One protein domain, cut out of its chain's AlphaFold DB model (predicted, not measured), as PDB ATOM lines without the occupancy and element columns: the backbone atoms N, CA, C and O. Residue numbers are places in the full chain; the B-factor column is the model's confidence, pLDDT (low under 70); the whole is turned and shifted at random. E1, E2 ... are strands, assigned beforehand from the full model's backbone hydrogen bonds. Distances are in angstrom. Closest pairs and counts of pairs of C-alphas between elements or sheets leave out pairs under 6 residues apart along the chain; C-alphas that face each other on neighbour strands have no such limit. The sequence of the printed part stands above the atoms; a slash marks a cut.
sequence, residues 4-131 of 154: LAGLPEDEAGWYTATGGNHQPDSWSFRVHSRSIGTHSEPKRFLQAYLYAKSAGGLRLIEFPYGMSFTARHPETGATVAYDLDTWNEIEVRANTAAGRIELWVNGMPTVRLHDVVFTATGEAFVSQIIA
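Overview. This is residues 4 to 131 of the 154 residues of an uncharacterized protein of Puniceicoccaceae bacterium (UniProt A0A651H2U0). With little regular structure, this is a sandwich: the sheet E4 E3 E2 E1 E8 faces the smaller sheet E5 E6 E7, and the chain changes from one sheet to the other at the long links E4 to E5 and E7 to E8. The printed part has 128 residues, with eight named strands, E1 to E8 in chain order, and no named helix; the class is all strand, with 47 residues in named elements, and both sheets are antiparallel. It is compact, radius of gyration of the C-alphas 15.1 A, spanning 46 by 29 by 28 A.

Along the chain. E2 is residues 27 to 36, 27.4 A; E3 43 to 51, 25.3 A; E1 4 to 6, from C-alpha 4 at (345.385, 213.824, 193.495); E4 67 to 70; E8 128 to 130, to C-alpha 130 at (344.314, 219.242, 195.184); E5 90 to 95; E6 100 to 105; E7 108 to 113.

Arrangement. Hairpin E2 and E3 has N 32 and O 47 within hydrogen-bond range, 2.8 A. E1 E2 E3 E4 and E5 E6 E7 are meanders, each strand the antiparallel neighbour of the one before. The closest C-alphas of E3 and E6, Ala 48 and Leu 103, are 6.9 A apart.

Size, cuts and confidence. The printed part has no cut. Links E1 to E2, E3 to E4, E4 to E5 and E7 to E8 are long. Residues 37 to 41 and 60 to 65 have pLDDT under 70.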
ATOM      1  N   LEU A   4     344.894 214.581 192.345       95.06
ATOM      2  CA  LEU A   4     345.385 213.824 193.495       95.06
ATOM      3  C   LEU A   4     346.845 214.159 193.759       95.06
ATOM      4  O   LEU A   4     347.582 214.507 192.833       95.06
ATOM      5  N   ALA A   5     347.274 214.008 195.002       94.62
ATOM      6  CA  ALA A   5     348.683 214.066 195.336       94.62
ATOM      7  C   ALA A   5     349.028 213.237 196.569       94.62
ATOM      8  O   ALA A   5     348.154 212.809 197.329       94.62
ATOM      9  N   GLY A   6     350.330 213.032 196.734       94.62
ATOM     10  CA  GLY A   6     350.934 212.402 197.894       94.62
ATOM     11  C   GLY A   6     352.120 213.206 198.398       94.62
ATOM     12  O   GLY A   6     352.859 213.807 197.617       94.62
ATOM     13  N   LEU A   7     352.276 213.214 199.708       93.25
ATOM     14  CA  LEU A   7     353.379 213.814 200.453       93.25
ATOM     15  C   LEU A   7     353.586 212.997 201.736       93.25
ATOM     16  O   LEU A   7     352.618 212.346 202.133       93.25
ATOM     17  N   PRO A   8     354.763 213.048 202.380       91.44
ATOM     18  CA  PRO A   8     355.000 212.427 203.686       91.44
ATOM     19  C   PRO A   8     353.942 212.809 204.741       91.44
ATOM     20  O   PRO A   8     353.340 213.879 204.659       91.44
ATOM     21  N   GLU A   9     353.684 211.932 205.720       89.12
ATOM     22  CA  GLU A   9     352.621 212.136 206.727       89.12
ATOM     23  C   GLU A   9     352.891 213.326 207.661       89.12
ATOM     24  O   GLU A   9     351.955 213.931 208.181       89.12
ATOM     25  N   ASP A  10     354.164 213.649 207.878       90.44
ATOM     26  CA  ASP A  10     354.647 214.731 208.733       90.44
ATOM     27  C   ASP A  10     354.799 216.071 208.000       90.44
ATOM     28  O   ASP A  10     355.056 217.098 208.633       90.44
ATOM     29  N   GLU A  11     354.580 216.080 206.687       91.94
ATOM     30  CA  GLU A  11     354.695 217.270 205.858       91.94
ATOM     31  C   GLU A  11     353.360 218.011 205.702       91.94
ATOM     32  O   GLU A  11     352.258 217.463 205.776       91.94
ATOM     33  N   ALA A  12     353.453 219.317 205.469       88.25
ATOM     34  CA  ALA A  12     352.286 220.173 205.281       88.25
ATOM     35  C   ALA A  12     351.905 220.305 203.799       88.25
ATOM     36  O   ALA A  12     352.730 220.154 202.905       88.25
ATOM     37  N   GLY A  13     350.658 220.690 203.505       85.19
ATOM     38  CA  GLY A  13     350.152 220.763 202.124       85.19
ATOM     39  C   GLY A  13     350.954 221.664 201.163       85.19
ATOM     40  O   GLY A  13     350.938 221.434 199.957       85.19
ATOM     41  N   TRP A  14     351.712 222.650 201.657       86.88
ATOM     42  CA  TRP A  14     352.602 223.475 200.820       86.88
ATOM     43  C   TRP A  14     353.818 222.703 200.280       86.88
ATOM     44  O   TRP A  14     354.431 223.137 199.303       86.88
ATOM     45  N   TYR A  15     354.140 221.554 200.876       90.56
ATOM     46  CA  TYR A  15     355.193 220.634 200.448       90.56
ATOM     47  C   TYR A  15     354.832 219.881 199.157       90.56
ATOM     48  O   TYR A  15     355.673 219.264 198.511       90.56
ATOM     49  N   THR A  16     353.573 219.948 198.727       91.75
ATOM     50  CA  THR A  16     353.115 219.240 197.534       91.75
ATOM     51  C   THR A  16     353.899 219.631 196.284       91.75
ATOM     52  O   THR A  16     353.962 220.811 195.928       91.75
ATOM     53  N   ALA A  17     354.394 218.631 195.549       90.94
ATOM     54  CA  ALA A  17     355.079 218.829 194.275       90.94
ATOM     55  C   ALA A  17     354.156 219.484 193.225       90.94
ATOM     56  O   ALA A  17     353.370 218.811 192.552       90.94
ATOM     57  N   THR A  18     354.229 220.810 193.085       88.50
ATOM     58  CA  THR A  18     353.429 221.630 192.162       88.50
ATOM     59  C   THR A  18     354.168 222.910 191.765       88.50
ATOM     60  O   THR A  18     355.018 223.424 192.488       88.50
ATOM     61  N   GLY A  19     353.829 223.475 190.601       82.94
ATOM     62  CA  GLY A  19     354.434 224.726 190.133       82.94
ATOM     63  C   GLY A  19     355.946 224.570 189.949       82.94
ATOM     64  O   GLY A  19     356.383 223.643 189.264       82.94
ATOM     65  N   GLY A  20     356.722 225.466 190.562       80.94
ATOM     66  CA  GLY A  20     358.183 225.361 190.653       80.94
ATOM     67  C   GLY A  20     358.690 224.644 191.910       80.94
ATOM     68  O   GLY A  20     359.898 224.492 192.054       80.94
ATOM     69  N   ASN A  21     357.800 224.220 192.815       80.50
ATOM     70  CA  ASN A  21     358.165 223.502 194.032       80.50
ATOM     71  C   ASN A  21     358.180 221.994 193.754       80.50
ATOM     72  O   ASN A  21     357.134 221.387 193.517       80.50
ATOM     73  N   HIS A  22     359.370 221.396 193.762       78.62
ATOM     74  CA  HIS A  22     359.569 219.963 193.558       78.62
ATOM     75  C   HIS A  22     360.153 219.371 194.820       78.62
ATOM     76  O   HIS A  22     361.227 219.789 195.245       78.62
ATOM     77  N   GLN A  23     359.467 218.381 195.373       87.44
ATOM     78  CA  GLN A  23     359.958 217.627 196.514       87.44
ATOM     79  C   GLN A  23     360.203 216.178 196.084       87.44
ATOM     80  O   GLN A  23     359.380 215.616 195.356       87.44
ATOM     81  N   PRO A  24     361.348 215.581 196.449       86.69
ATOM     82  CA  PRO A  24     361.757 214.262 195.960       86.69
ATOM     83  C   PRO A  24     360.819 213.127 196.399       86.69
ATOM     84  O   PRO A  24     360.758 212.090 195.743       86.69
ATOM     85  N   ASP A  25     360.090 213.321 197.484       91.44
ATOM     86  CA  ASP A  25     359.169 212.409 198.163       91.44
ATOM     87  C   ASP A  25     357.705 212.889 198.118       91.44
ATOM     88  O   ASP A  25     356.828 212.286 198.734       91.44
ATOM     89  N   SER A  26     357.406 213.905 197.302       93.56
ATOM     90  CA  SER A  26     356.037 214.296 196.957       93.56
ATOM     91  C   SER A  26     355.753 214.094 195.470       93.56
ATOM     92  O   SER A  26     356.628 214.196 194.611       93.56
ATOM     93  N   TRP A  27     354.488 213.838 195.149       94.06
ATOM     94  CA  TRP A  27     353.998 213.711 193.784       94.06
ATOM     95  C   TRP A  27     352.630 214.375 193.648       94.06
ATOM     96  O   TRP A  27     351.877 214.493 194.615       94.06
ATOM     97  N   SER A  28     352.270 214.780 192.433       94.88
ATOM     98  CA  SER A  28     350.919 215.266 192.146       94.88
ATOM     99  C   SER A  28     350.477 214.904 190.742       94.88
ATOM    100  O   SER A  28     351.275 214.857 189.812       94.88
ATOM    101  N   PHE A  29     349.184 214.674 190.566       94.81
ATOM    102  CA  PHE A  29     348.557 214.471 189.273       94.81
ATOM    103  C   PHE A  29     347.337 215.368 189.166       94.81
ATOM    104  O   PHE A  29     346.356 215.199 189.889       94.81
ATOM    105  N   ARG A  30     347.390 216.322 188.243       93.38
ATOM    106  CA  ARG A  30     346.338 217.310 188.011       93.38
ATOM    107  C   ARG A  30     345.873 217.250 186.570       93.38
ATOM    108  O   ARG A  30     346.607 216.831 185.677       93.38
ATOM    109  N   VAL A  31     344.653 217.717 186.334       91.31
ATOM    110  CA  VAL A  31     344.117 217.849 184.979       91.31
ATOM    111  C   VAL A  31     344.221 219.303 184.539       91.31
ATOM    112  O   VAL A  31     343.830 220.237 185.249       91.31
ATOM    113  N   HIS A  32     344.787 219.508 183.360       90.25
ATOM    114  CA  HIS A  32     344.921 220.800 182.711       90.25
ATOM    115  C   HIS A  32     343.961 220.881 181.534       90.25
ATOM    116  O   HIS A  32     343.868 219.965 180.718       90.25
ATOM    117  N   SER A  33     343.276 222.013 181.433       88.25
ATOM    118  CA  SER A  33     342.590 222.403 180.213       88.25
ATOM    119  C   SER A  33     343.588 223.111 179.297       88.25
ATOM    120  O   SER A  33     344.369 223.953 179.750       88.25
ATOM    121  N   ARG A  34     343.597 222.742 178.017       86.69
ATOM    122  CA  ARG A  34     344.433 223.346 176.978       86.69
ATOM    123  C   ARG A  34     343.575 223.751 175.790       86.69
ATOM    124  O   ARG A  34     342.530 223.157 175.531       86.69
ATOM    125  N   SER A  35     344.059 224.732 175.044       83.62
ATOM    126  CA  SER A  35     343.524 225.113 173.743       83.62
ATOM    127  C   SER A  35     344.668 225.285 172.755       83.62
ATOM    128  O   SER A  35     345.694 225.870 173.098       83.62
ATOM    129  N   ILE A  36     344.485 224.802 171.532       76.75
ATOM    130  CA  ILE A  36     345.350 225.103 170.386       76.75
ATOM    131  C   ILE A  36     344.505 225.714 169.268       76.75
ATOM    132  O   ILE A  36     343.333 225.371 169.129       76.75
ATOM    133  N   GLY A  37     345.101 226.583 168.456       66.06
ATOM    134  CA  GLY A  37     344.410 227.275 167.363       66.06
ATOM    135  C   GLY A  37     344.227 228.769 167.621       66.06
ATOM    136  O   GLY A  37     344.700 229.306 168.622       66.06
ATOM    137  N   THR A  38     343.580 229.451 166.680       57.41
ATOM    138  CA  THR A  38     343.255 230.879 166.788       57.41
ATOM    139  C   THR A  38     342.084 231.096 167.746       57.41
ATOM    140  O   THR A  38     341.316 230.176 168.026       57.41
ATOM    141  N   HIS A  39     341.912 232.329 168.232       59.50
ATOM    142  CA  HIS A  39     340.810 232.687 169.137       59.50
ATOM    143  C   HIS A  39     339.415 232.377 168.560       59.50
ATOM    144  O   HIS A  39     338.490 232.122 169.324       59.50
ATOM    145  N   SER A  40     339.266 232.364 167.232       59.44
ATOM    146  CA  SER A  40     337.997 232.084 166.551       59.44
ATOM    147  C   SER A  40     337.647 230.593 166.470       59.44
ATOM    148  O   SER A  40     336.468 230.263 166.406       59.44
ATOM    149  N   GLU A  41     338.637 229.692 166.488       64.62
ATOM    150  CA  GLU A  41     338.430 228.239 166.370       64.62
ATOM    151  C   GLU A  41     339.365 227.437 167.300       64.62
ATOM    152  O   GLU A  41     340.163 226.605 166.847       64.62
ATOM    153  N   PRO A  42     339.320 227.670 168.624       74.81
ATOM    154  CA  PRO A  42     340.186 226.954 169.545       74.81
ATOM    155  C   PRO A  42     339.750 225.490 169.653       74.81
ATOM    156  O   PRO A  42     338.649 225.175 170.112       74.81
ATOM    157  N   LYS A  43     340.655 224.568 169.320       81.19
ATOM    158  CA  LYS A  43     340.517 223.156 169.686       81.19
ATOM    159  C   LYS A  43     340.914 222.998 171.142       81.19
ATOM    160  O   LYS A  43     342.086 223.138 171.497       81.19
ATOM    161  N   ARG A  44     339.923 222.718 171.980       85.88
ATOM    162  CA  ARG A  44     340.086 222.541 173.422       85.88
ATOM    163  C   ARG A  44     340.263 221.071 173.749       85.88
ATOM    164  O   ARG A  44     339.612 220.228 173.144       85.88
ATOM    165  N   PHE A  45     341.149 220.763 174.684       88.94
ATOM    166  CA  PHE A  45     341.400 219.389 175.103       88.94
ATOM    167  C   PHE A  45     341.926 219.312 176.528       88.94
ATOM    168  O   PHE A  45     342.375 220.306 177.108       88.94
ATOM    169  N   LEU A  46     341.873 218.105 177.080       88.94
ATOM    170  CA  LEU A  46     342.381 217.804 178.409       88.94
ATOM    171  C   LEU A  46     343.790 217.215 178.346       88.94
ATOM    172  O   LEU A  46     344.149 216.444 177.454       88.94
ATOM    173  N   GLN A  47     344.598 217.587 179.326       90.75
ATOM    174  CA  GLN A  47     345.958 217.111 179.497       90.75
ATOM    175  C   GLN A  47     346.145 216.665 180.944       90.75
ATOM    176  O   GLN A  47     345.877 217.423 181.874       90.75
ATOM    177  N   ALA A  48     346.620 215.441 181.135       91.81
ATOM    178  CA  ALA A  48     347.126 214.987 182.418       91.81
ATOM    179  C   ALA A  48     348.479 215.652 182.696       91.81
ATOM    180  O   ALA A  48     349.332 215.712 181.806       91.81
ATOM    181  N   TYR A  49     348.674 216.141 183.917       91.81
ATOM    182  CA  TYR A  49     349.894 216.806 184.354       91.81
ATOM    183  C   TYR A  49     350.411 216.171 185.641       91.81
ATOM    184  O   TYR A  49     349.763 216.265 186.682       91.81
ATOM    185  N   LEU A  50     351.562 215.508 185.554       93.31
ATOM    186  CA  LEU A  50     352.122 214.650 186.595       93.31
ATOM    187  C   LEU A  50     353.477 215.173 187.080       93.31
ATOM    188  O   LEU A  50     354.419 215.294 186.299       93.31
ATOM    189  N   TYR A  51     353.595 215.392 188.381       92.19
ATOM    190  CA  TYR A  51     354.861 215.473 189.099       92.19
ATOM    191  C   TYR A  51     355.125 214.104 189.707       92.19
ATOM    192  O   TYR A  51     354.372 213.665 190.569       92.19
ATOM    193  N   ALA A  52     356.152 213.426 189.212       92.06
ATOM    194  CA  ALA A  52     356.632 212.144 189.711       92.06
ATOM    195  C   ALA A  52     358.083 211.957 189.258       92.06
ATOM    196  O   ALA A  52     358.536 212.637 188.333       92.06
ATOM    197  N   LYS A  53     358.812 211.010 189.852       89.06
ATOM    198  CA  LYS A  53     360.192 210.712 189.445       89.06
ATOM    199  C   LYS A  53     360.278 210.226 187.991       89.06
ATOM    200  O   LYS A  53     361.166 210.657 187.247       89.06
ATOM    201  N   SER A  54     359.371 209.338 187.581       88.81
ATOM    202  CA  SER A  54     359.253 208.863 186.195       88.81
ATOM    203  C   SER A  54     357.891 208.235 185.913       88.81
ATOM    204  O   SER A  54     357.235 207.751 186.832       88.81
ATOM    205  N   ALA A  55     357.488 208.190 184.642       87.50
ATOM    206  CA  ALA A  55     356.277 207.501 184.194       87.50
ATOM    207  C   ALA A  55     356.399 207.065 182.727       87.50
ATOM    208  O   ALA A  55     356.802 207.864 181.881       87.50
ATOM    209  N   GLY A  56     356.038 205.815 182.406       80.50
ATOM    210  CA  GLY A  56     356.009 205.325 181.019       80.50
ATOM    211  C   GLY A  56     357.341 205.479 180.270       80.50
ATOM    212  O   GLY A  56     357.356 205.877 179.107       80.50
ATOM    213  N   GLY A  57     358.467 205.256 180.955       76.69
ATOM    214  CA  GLY A  57     359.817 205.426 180.399       76.69
ATOM    215  C   GLY A  57     360.309 206.878 180.305       76.69
ATOM    216  O   GLY A  57     361.507 207.096 180.122       76.69
ATOM    217  N   LEU A  58     359.435 207.873 180.497       77.75
ATOM    218  CA  LEU A  58     359.827 209.275 180.604       77.75
ATOM    219  C   LEU A  58     360.374 209.558 182.003       77.75
ATOM    220  O   LEU A  58     359.806 209.138 183.014       77.75
ATOM    221  N   ARG A  59     361.488 210.286 182.053       71.56
ATOM    222  CA  ARG A  59     362.139 210.715 183.291       71.56
ATOM    223  C   ARG A  59     362.211 212.230 183.321       71.56
ATOM    224  O   ARG A  59     362.480 212.856 182.297       71.56
ATOM    225  N   LEU A  60     362.054 212.803 184.508       66.94
ATOM    226  CA  LEU A  60     362.445 214.187 184.742       66.94
ATOM    227  C   LEU A  60     363.976 214.227 184.840       66.94
ATOM    228  O   LEU A  60     364.552 213.773 185.828       66.94
ATOM    229  N   ILE A  61     364.623 214.663 183.753       56.66
ATOM    230  CA  ILE A  61     366.092 214.753 183.641       56.66
ATOM    231  C   ILE A  61     366.605 215.897 184.521       56.66
ATOM    232  O   ILE A  61     367.583 215.735 185.243       56.66
ATOM    233  N   GLU A  62     365.878 217.011 184.527       54.25
ATOM    234  CA  GLU A  62     366.088 218.152 185.406       54.25
ATOM    235  C   GLU A  62     364.719 218.491 185.996       54.25
ATOM    236  O   GLU A  62     363.752 218.697 185.262       54.25
ATOM    237  N   PHE A  63     364.602 218.467 187.323       53.09
ATOM    238  CA  PHE A  63     363.402 218.911 188.026       53.09
ATOM    239  C   PHE A  63     363.316 220.438 187.895       53.09
ATOM    240  O   PHE A  63     363.970 221.156 188.649       53.09
ATOM    241  N   PRO A  64     362.580 220.961 186.900       55.28
ATOM    242  CA  PRO A  64     361.592 221.965 187.284       55.28
ATOM    243  C   PRO A  64     360.206 221.782 186.651       55.28
ATOM    244  O   PRO A  64     359.307 222.562 186.971       55.28
ATOM    245  N   TYR A  65     359.965 220.780 185.800       64.56
ATOM    246  CA  TYR A  65     358.706 220.716 185.043       64.56
ATOM    247  C   TYR A  65     358.068 219.332 185.062       64.56
ATOM    248  O   TYR A  65     358.720 218.345 184.756       64.56
ATOM    249  N   GLY A  66     356.780 219.266 185.413       77.44
ATOM    250  CA  GLY A  66     356.005 218.026 185.392       77.44
ATOM    251  C   GLY A  66     355.858 217.424 183.988       77.44
ATOM    252  O   GLY A  66     355.956 218.110 182.967       77.44
ATOM    253  N   MET A  67     355.568 216.129 183.937       86.88
ATOM    254  CA  MET A  67     355.281 215.390 182.711       86.88
ATOM    255  C   MET A  67     353.844 215.655 182.258       86.88
ATOM    256  O   MET A  67     352.904 215.618 183.051       86.88
ATOM    257  N   SER A  68     353.664 215.922 180.965       87.06
ATOM    258  CA  SER A  68     352.357 216.220 180.377       87.06
ATOM    259  C   SER A  68     351.938 215.138 179.392       87.06
ATOM    260  O   SER A  68     352.684 214.831 178.466       87.06
ATOM    261  N   PHE A  69     350.717 214.627 179.533       87.69
ATOM    262  CA  PHE A  69     350.165 213.595 178.658       87.69
ATOM    263  C   PHE A  69     348.819 214.058 178.107       87.69
ATOM    264  O   PHE A  69     347.876 214.311 178.856       87.69
ATOM    265  N   THR A  70     348.726 214.211 176.787       86.38
ATOM    266  CA  THR A  70     347.462 214.567 176.131       86.38
ATOM    267  C   THR A  70     346.476 213.411 176.261       86.38
ATOM    268  O   THR A  70     346.804 212.289 175.881       86.38
ATOM    269  N   ALA A  71     345.271 213.694 176.760       84.88
ATOM    270  CA  ALA A  71     344.188 212.724 176.830       84.88
ATOM    271  C   ALA A  71     343.793 212.281 175.413       84.88
ATOM    272  O   ALA A  71     343.541 213.124 174.546       84.88
ATOM    273  N   ARG A  72     343.742 210.969 175.163       86.50
ATOM    274  CA  ARG A  72     343.392 210.406 173.851       86.50
ATOM    275  C   ARG A  72     342.324 209.329 173.969       86.50
ATOM    276  O   ARG A  72     342.316 208.567 174.924       86.50
ATOM    277  N   HIS A  73     341.439 209.256 172.983       88.12
ATOM    278  CA  HIS A  73     340.460 208.187 172.869       88.12
ATOM    279  C   HIS A  73     341.192 206.845 172.690       88.12
ATOM    280  O   HIS A  73     342.052 206.752 171.807       88.12
ATOM    281  N   PRO A  74     340.868 205.808 173.480       83.12
ATOM    282  CA  PRO A  74     341.646 204.570 173.514       83.12
ATOM    283  C   PRO A  74     341.624 203.811 172.182       83.12
ATOM    284  O   PRO A  74     342.613 203.182 171.824       83.12
ATOM    285  N   GLU A  75     340.526 203.898 171.428       85.12
ATOM    286  CA  GLU A  75     340.369 203.156 170.167       85.12
ATOM    287  C   GLU A  75     340.871 203.922 168.941       85.12
ATOM    288  O   GLU A  75     341.330 203.321 167.977       85.12
ATOM    289  N   THR A  76     340.780 205.253 168.953       88.44
ATOM    290  CA  THR A  76     341.023 206.074 167.753       88.44
ATOM    291  C   THR A  76     342.299 206.901 167.864       88.44
ATOM    292  O   THR A  76     342.749 207.475 166.876       88.44
ATOM    293  N   GLY A  77     342.875 207.026 169.065       84.88
ATOM    294  CA  GLY A  77     344.015 207.901 169.340       84.88
ATOM    295  C   GLY A  77     343.705 209.397 169.216       84.88
ATOM    296  O   GLY A  77     344.596 210.229 169.434       84.88
ATOM    297  N   ALA A  78     342.461 209.762 168.883       83.50
ATOM    298  CA  ALA A  78     342.032 211.144 168.752       83.50
ATOM    299  C   ALA A  78     342.163 211.864 170.094       83.50
ATOM    300  O   ALA A  78     341.876 211.294 171.144       83.50
ATOM    301  N   THR A  79     342.602 213.120 170.073       85.25
ATOM    302  CA  THR A  79     342.651 213.942 171.284       85.25
ATOM    303  C   THR A  79     341.250 214.065 171.878       85.25
ATOM    304  O   THR A  79     340.311 214.408 171.162       85.25
ATOM    305  N   VAL A  80     341.116 213.819 173.182       83.81
ATOM    306  CA  VAL A  80     339.846 214.019 173.884       83.81
ATOM    307  C   VAL A  80     339.602 215.513 174.031       83.81
ATOM    308  O   VAL A  80     340.231 216.199 174.845       83.81
ATOM    309  N   ALA A  81     338.705 216.007 173.184       81.81
ATOM    310  CA  ALA A  81     338.155 217.341 173.295       81.81
ATOM    311  C   ALA A  81     337.117 217.395 174.421       81.81
ATOM    312  O   ALA A  81     336.554 216.373 174.811       81.81
ATOM    313  N   TYR A  82     336.881 218.594 174.935       78.75
ATOM    314  CA  TYR A  82     335.752 218.859 175.817       78.75
ATOM    315  C   TYR A  82     334.983 220.062 175.276       78.75
ATOM    316  O   TYR A  82     335.586 221.021 174.776       78.75
ATOM    317  N   ASP A  83     333.663 220.002 175.392       77.75
ATOM    318  CA  ASP A  83     332.783 221.086 174.982       77.75
ATOM    319  C   ASP A  83     332.589 222.072 176.135       77.75
ATOM    320  O   ASP A  83     332.461 221.682 177.301       77.75
ATOM    321  N   LEU A  84     332.567 223.366 175.814       84.38
ATOM    322  CA  LEU A  84     332.167 224.389 176.779       84.38
ATOM    323  C   LEU A  84     330.692 224.226 177.139       84.38
ATOM    324  O   LEU A  84     329.925 223.637 176.383       84.38
ATOM    325  N   ASP A  85     330.310 224.736 178.308       88.50
ATOM    326  CA  ASP A  85     328.921 224.732 178.786       88.50
ATOM    327  C   ASP A  85     328.294 223.332 178.919       88.50
ATOM    328  O   ASP A  85     327.077 223.175 179.022       88.50
ATOM    329  N   THR A  86     329.140 222.300 178.990       90.06
ATOM    330  CA  THR A  86     328.737 220.913 179.223       90.06
ATOM    331  C   THR A  86     329.367 220.358 180.492       90.06
ATOM    332  O   THR A  86     330.455 220.751 180.925       90.06
ATOM    333  N   TRP A  87     328.667 219.408 181.110       91.94
ATOM    334  CA  TRP A  87     329.227 218.646 182.216       91.94
ATOM    335  C   TRP A  87     330.131 217.547 181.674       91.94
ATOM    336  O   TRP A  87     329.670 216.686 180.932       91.94
ATOM    337  N   ASN A  88     331.390 217.566 182.104       90.25
ATOM    338  CA  ASN A  88     332.348 216.505 181.837       90.25
ATOM    339  C   ASN A  88     332.623 215.746 183.136       90.25
ATOM    340  O   ASN A  88     332.896 216.356 184.173       90.25
ATOM    341  N   GLU A  89     332.537 214.422 183.081       92.81
ATOM    342  CA  GLU A  89     332.955 213.558 184.178       92.81
ATOM    343  C   GLU A  89     334.464 213.348 184.091       92.81
ATOM    344  O   GLU A  89     334.981 212.968 183.041       92.81
ATOM    345  N   ILE A  90     335.166 213.609 185.191       92.50
ATOM    346  CA  ILE A  90     336.612 213.441 185.298       92.50
ATOM    347  C   ILE A  90     336.888 212.517 186.469       92.50
ATOM    348  O   ILE A  90     336.454 212.788 187.589       92.50
ATOM    349  N   GLU A  91     337.655 211.467 186.218       94.75
ATOM    350  CA  GLU A  91     338.093 210.542 187.251       94.75
ATOM    351  C   GLU A  91     339.608 210.338 187.155       94.75
ATOM    352  O   GLU A  91     340.164 210.082 186.085       94.75
ATOM    353  N   VAL A  92     340.283 210.473 188.295       95.12
ATOM    354  CA  VAL A  92     341.709 210.178 188.443       95.12
ATOM    355  C   VAL A  92     341.825 208.940 189.315       95.12
ATOM    356  O   VAL A  92     341.373 208.947 190.458       95.12
ATOM    357  N   ARG A  93     342.442 207.885 188.784       95.12
ATOM    358  CA  ARG A  93     342.684 206.637 189.520       95.12
ATOM    359  C   ARG A  93     344.171 206.483 189.760       95.12
ATOM    360  O   ARG A  93     344.932 206.449 188.796       95.12
ATOM    361  N   ALA A  94     344.583 206.341 191.012       94.69
ATOM    362  CA  ALA A  94     345.972 206.091 191.375       94.69
ATOM    363  C   ALA A  94     346.083 204.772 192.146       94.69
ATOM    364  O   ALA A  94     345.312 204.512 193.062       94.69
ATOM    365  N   ASN A  95     347.052 203.943 191.771       95.19
ATOM    366  CA  ASN A  95     347.506 202.808 192.562       95.19
ATOM    367  C   ASN A  95     349.021 202.950 192.710       95.19
ATOM    368  O   ASN A  95     349.778 202.589 191.805       95.19
ATOM    369  N   THR A  96     349.443 203.539 193.829       94.19
ATOM    370  CA  THR A  96     350.848 203.872 194.074       94.19
ATOM    371  C   THR A  96     351.710 202.630 194.261       94.19
ATOM    372  O   THR A  96     352.803 202.573 193.710       94.19
ATOM    373  N   ALA A  97     351.179 201.596 194.920       93.19
ATOM    374  CA  ALA A  97     351.856 200.313 195.100       93.19
ATOM    375  C   ALA A  97     352.133 199.590 193.768       93.19
ATOM    376  O   ALA A  97     353.169 198.952 193.612       93.19
ATOM    377  N   ALA A  98     351.222 199.701 192.797       94.12
ATOM    378  CA  ALA A  98     351.374 199.099 191.472       94.12
ATOM    379  C   ALA A  98     352.025 200.034 190.435       94.12
ATOM    380  O   ALA A  98     352.083 199.675 189.260       94.12
ATOM    381  N   GLY A  99     352.446 201.246 190.818       94.69
ATOM    382  CA  GLY A  99     353.032 202.202 189.875       94.69
ATOM    383  C   GLY A  99     352.070 202.618 188.754       94.69
ATOM    384  O   GLY A  99     352.494 202.755 187.607       94.69
ATOM    385  N   ARG A 100     350.768 202.767 189.039       95.50
ATOM    386  CA  ARG A 100     349.744 203.071 188.024       95.50
ATOM    387  C   ARG A 100     349.010 204.371 188.320       95.50
ATOM    388  O   ARG A 100     348.522 204.568 189.432       95.50
ATOM    389  N   ILE A 101     348.837 205.207 187.298       95.50
ATOM    390  CA  ILE A 101     347.915 206.345 187.351       95.50
ATOM    391  C   ILE A 101     347.153 206.504 186.038       95.50
ATOM    392  O   ILE A 101     347.702 206.311 184.951       95.50
ATOM    393  N   GLU A 102     345.869 206.829 186.136       95.12
ATOM    394  CA  GLU A 102     344.967 206.914 184.992       95.12
ATOM    395  C   GLU A 102     344.101 208.170 185.063       95.12
ATOM    396  O   GLU A 102     343.651 208.567 186.139       95.12
ATOM    397  N   LEU A 103     343.825 208.750 183.893       95.00
ATOM    398  CA  LEU A 103     342.806 209.779 183.707       95.00
ATOM    399  C   LEU A 103     341.671 209.201 182.873       95.00
ATOM    400  O   LEU A 103     341.885 208.761 181.740       95.00
ATOM    401  N   TRP A 104     340.467 209.278 183.412       94.69
ATOM    402  CA  TRP A 104     339.233 208.938 182.731       94.69
ATOM    403  C   TRP A 104     338.413 210.206 182.494       94.69
ATOM    404  O   TRP A 104     338.344 211.087 183.353       94.69
ATOM    405  N   VAL A 105     337.822 210.305 181.305       92.44
ATOM    406  CA  VAL A 105     336.971 211.423 180.888       92.44
ATOM    407  C   VAL A 105     335.694 210.836 180.311       92.44
ATOM    408  O   VAL A 105     335.762 210.029 179.385       92.44
ATOM    409  N   ASN A 106     334.541 211.227 180.852       91.56
ATOM    410  CA  ASN A 106     333.220 210.757 180.419       91.56
ATOM    411  C   ASN A 106     333.141 209.218 180.348       91.56
ATOM    412  O   ASN A 106     332.744 208.649 179.334       91.56
ATOM    413  N   GLY A 107     333.594 208.541 181.412       92.06
ATOM    414  CA  GLY A 107     333.604 207.078 181.508       92.06
ATOM    415  C   GLY A 107     334.639 206.360 180.631       92.06
ATOM    416  O   GLY A 107     334.699 205.132 180.655       92.06
ATOM    417  N   MET A 108     335.478 207.083 179.881       92.56
ATOM    418  CA  MET A 108     336.489 206.494 178.996       92.56
ATOM    419  C   MET A 108     337.910 206.680 179.541       92.56
ATOM    420  O   MET A 108     338.254 207.782 179.967       92.56
ATOM    421  N   PRO A 109     338.779 205.657 179.474       93.56
ATOM    422  CA  PRO A 109     340.182 205.780 179.854       93.56
ATOM    423  C   PRO A 109     340.935 206.584 178.791       93.56
ATOM    424  O   PRO A 109     341.025 206.157 177.643       93.56
ATOM    425  N   THR A 110     341.494 207.734 179.166       93.06
ATOM    426  CA  THR A 110     342.126 208.666 178.212       93.06
ATOM    427  C   THR A 110     343.635 208.795 178.363       93.06
ATOM    428  O   THR A 110     344.334 209.131 177.408       93.06
ATOM    429  N   VAL A 111     344.147 208.522 179.565       93.62
ATOM    430  CA  VAL A 111     345.575 208.385 179.859       93.62
ATOM    431  C   VAL A 111     345.730 207.186 180.781       93.62
ATOM    432  O   VAL A 111     345.022 207.086 181.781       93.62
ATOM    433  N   ARG A 112     346.660 206.286 180.454       93.31
ATOM    434  CA  ARG A 112     347.053 205.155 181.296       93.31
ATOM    435  C   ARG A 112     348.565 205.133 181.396       93.31
ATOM    436  O   ARG A 112     349.240 204.899 180.397       93.31
ATOM    437  N   LEU A 113     349.078 205.429 182.581       92.62
ATOM    438  CA  LEU A 113     350.503 205.383 182.861       92.62
ATOM    439  C   LEU A 113     350.785 204.173 183.742       92.62
ATOM    440  O   LEU A 113     350.129 203.964 184.766       92.62
ATOM    441  N   HIS A 114     351.777 203.408 183.313       91.81
ATOM    442  CA  HIS A 114     352.346 202.275 184.027       91.81
ATOM    443  C   HIS A 114     353.796 202.593 184.399       91.81
ATOM    444  O   HIS A 114     354.366 203.580 183.910       91.81
ATOM    445  N   ASP A 115     354.370 201.763 185.269       92.31
ATOM    446  CA  ASP A 115     355.750 201.885 185.749       92.31
ATOM    447  C   ASP A 115     356.052 203.282 186.311       92.31
ATOM    448  O   ASP A 115     357.122 203.864 186.103       92.31
ATOM    449  N   VAL A 116     355.057 203.865 186.983       93.06
ATOM    450  CA  VAL A 116     355.177 205.176 187.606       93.06
ATOM    451  C   VAL A 116     355.967 205.032 188.890       93.06
ATOM    452  O   VAL A 116     355.539 204.376 189.837       93.06
ATOM    453  N   VAL A 117     357.108 205.707 188.926       92.94
ATOM    454  CA  VAL A 117     357.873 205.915 190.150       92.94
ATOM    455  C   VAL A 117     357.432 207.267 190.681       92.94
ATOM    456  O   VAL A 117     357.821 208.306 190.148       92.94
ATOM    457  N   PHE A 118     356.543 207.250 191.670       92.12
ATOM    458  CA  PHE A 118     355.928 208.463 192.209       92.12
ATOM    459  C   PHE A 118     356.963 209.350 192.907       92.12
ATOM    460  O   PHE A 118     357.059 210.534 192.597       92.12
ATOM    461  N   THR A 119     357.797 208.755 193.756       91.50
ATOM    462  CA  THR A 119     358.800 209.433 194.589       91.50
ATOM    463  C   THR A 119     360.189 208.830 194.378       91.50
ATOM    464  O   THR A 119     360.332 207.703 193.909       91.50
ATOM    465  N   ALA A 120     361.244 209.566 194.724       85.94
ATOM    466  CA  ALA A 120     362.622 209.081 194.667       85.94
ATOM    467  C   ALA A 120     362.921 207.997 195.719       85.94
ATOM    468  O   ALA A 120     363.799 207.167 195.495       85.94
ATOM    469  N   THR A 121     362.194 208.004 196.837       83.88
ATOM    470  CA  THR A 121     362.299 207.011 197.919       83.88
ATOM    471  C   THR A 121     361.571 205.707 197.585       83.88
ATOM    472  O   THR A 121     361.875 204.674 198.171       83.88
ATOM    473  N   GLY A 122     360.634 205.735 196.631       80.12
ATOM    474  CA  GLY A 122     359.809 204.591 196.236       80.12
ATOM    475  C   GLY A 122     358.548 204.409 197.086       80.12
ATOM    476  O   GLY A 122     357.606 203.760 196.636       80.12
ATOM    477  N   GLU A 123     358.486 205.023 198.268       85.44
ATOM    478  CA  GLU A 123     357.283 205.064 199.098       85.44
ATOM    479  C   GLU A 123     356.354 206.180 198.618       85.44
ATOM    480  O   GLU A 123     356.760 207.336 198.485       85.44
ATOM    481  N   ALA A 124     355.102 205.833 198.319       91.50
ATOM    482  CA  ALA A 124     354.108 206.790 197.862       91.50
ATOM    483  C   ALA A 124     352.698 206.360 198.254       91.50
ATOM    484  O   ALA A 124     352.295 205.208 198.078       91.50
ATOM    485  N   PHE A 125     351.914 207.325 198.708       91.31
ATOM    486  CA  PHE A 125     350.509 207.164 199.056       91.31
ATOM    487  C   PHE A 125     349.711 208.346 198.511       91.31
ATOM    488  O   PHE A 125     350.274 209.378 198.145       91.31
ATOM    489  N   VAL A 126     348.398 208.174 198.391       92.88
ATOM    490  CA  VAL A 126     347.479 209.275 198.087       92.88
ATOM    491  C   VAL A 126     347.066 209.879 199.425       92.88
ATOM    492  O   VAL A 126     346.361 209.219 200.182       92.88
ATOM    493  N   SER A 127     347.501 211.101 199.730       91.94
ATOM    494  CA  SER A 127     347.184 211.769 201.007       91.94
ATOM    495  C   SER A 127     346.271 212.984 200.862       91.94
ATOM    496  O   SER A 127     345.746 213.471 201.860       91.94
ATOM    497  N   GLN A 128     346.034 213.475 199.642       90.00
ATOM    498  CA  GLN A 128     345.256 214.699 199.449       90.00
ATOM    499  C   GLN A 128     344.547 214.790 198.094       90.00
ATOM    500  O   GLN A 128     344.987 214.243 197.077       90.00
ATOM    501  N   ILE A 129     343.474 215.585 198.089       91.31
ATOM    502  CA  ILE A 129     342.866 216.147 196.883       91.31
ATOM    503  C   ILE A 129     343.386 217.573 196.717       91.31
ATOM    504  O   ILE A 129     343.182 218.417 197.588       91.31
ATOM    505  N   ILE A 130     343.989 217.867 195.567       89.81
ATOM    506  CA  ILE A 130     344.314 219.242 195.184       89.81
ATOM    507  C   ILE A 130     343.088 219.815 194.486       89.81
ATOM    508  O   ILE A 130     342.724 219.337 193.417       89.81
ATOM    509  N   ALA A 131     342.462 220.848 195.049       87.69
ATOM    510  CA  ALA A 131     341.273 221.492 194.482       87.69
ATOM    511  C   ALA A 131     341.574 222.877 193.876       87.69
ATOM    512  O   ALA A 131     340.768 223.799 193.953       87.69
TER     513      ALA A 131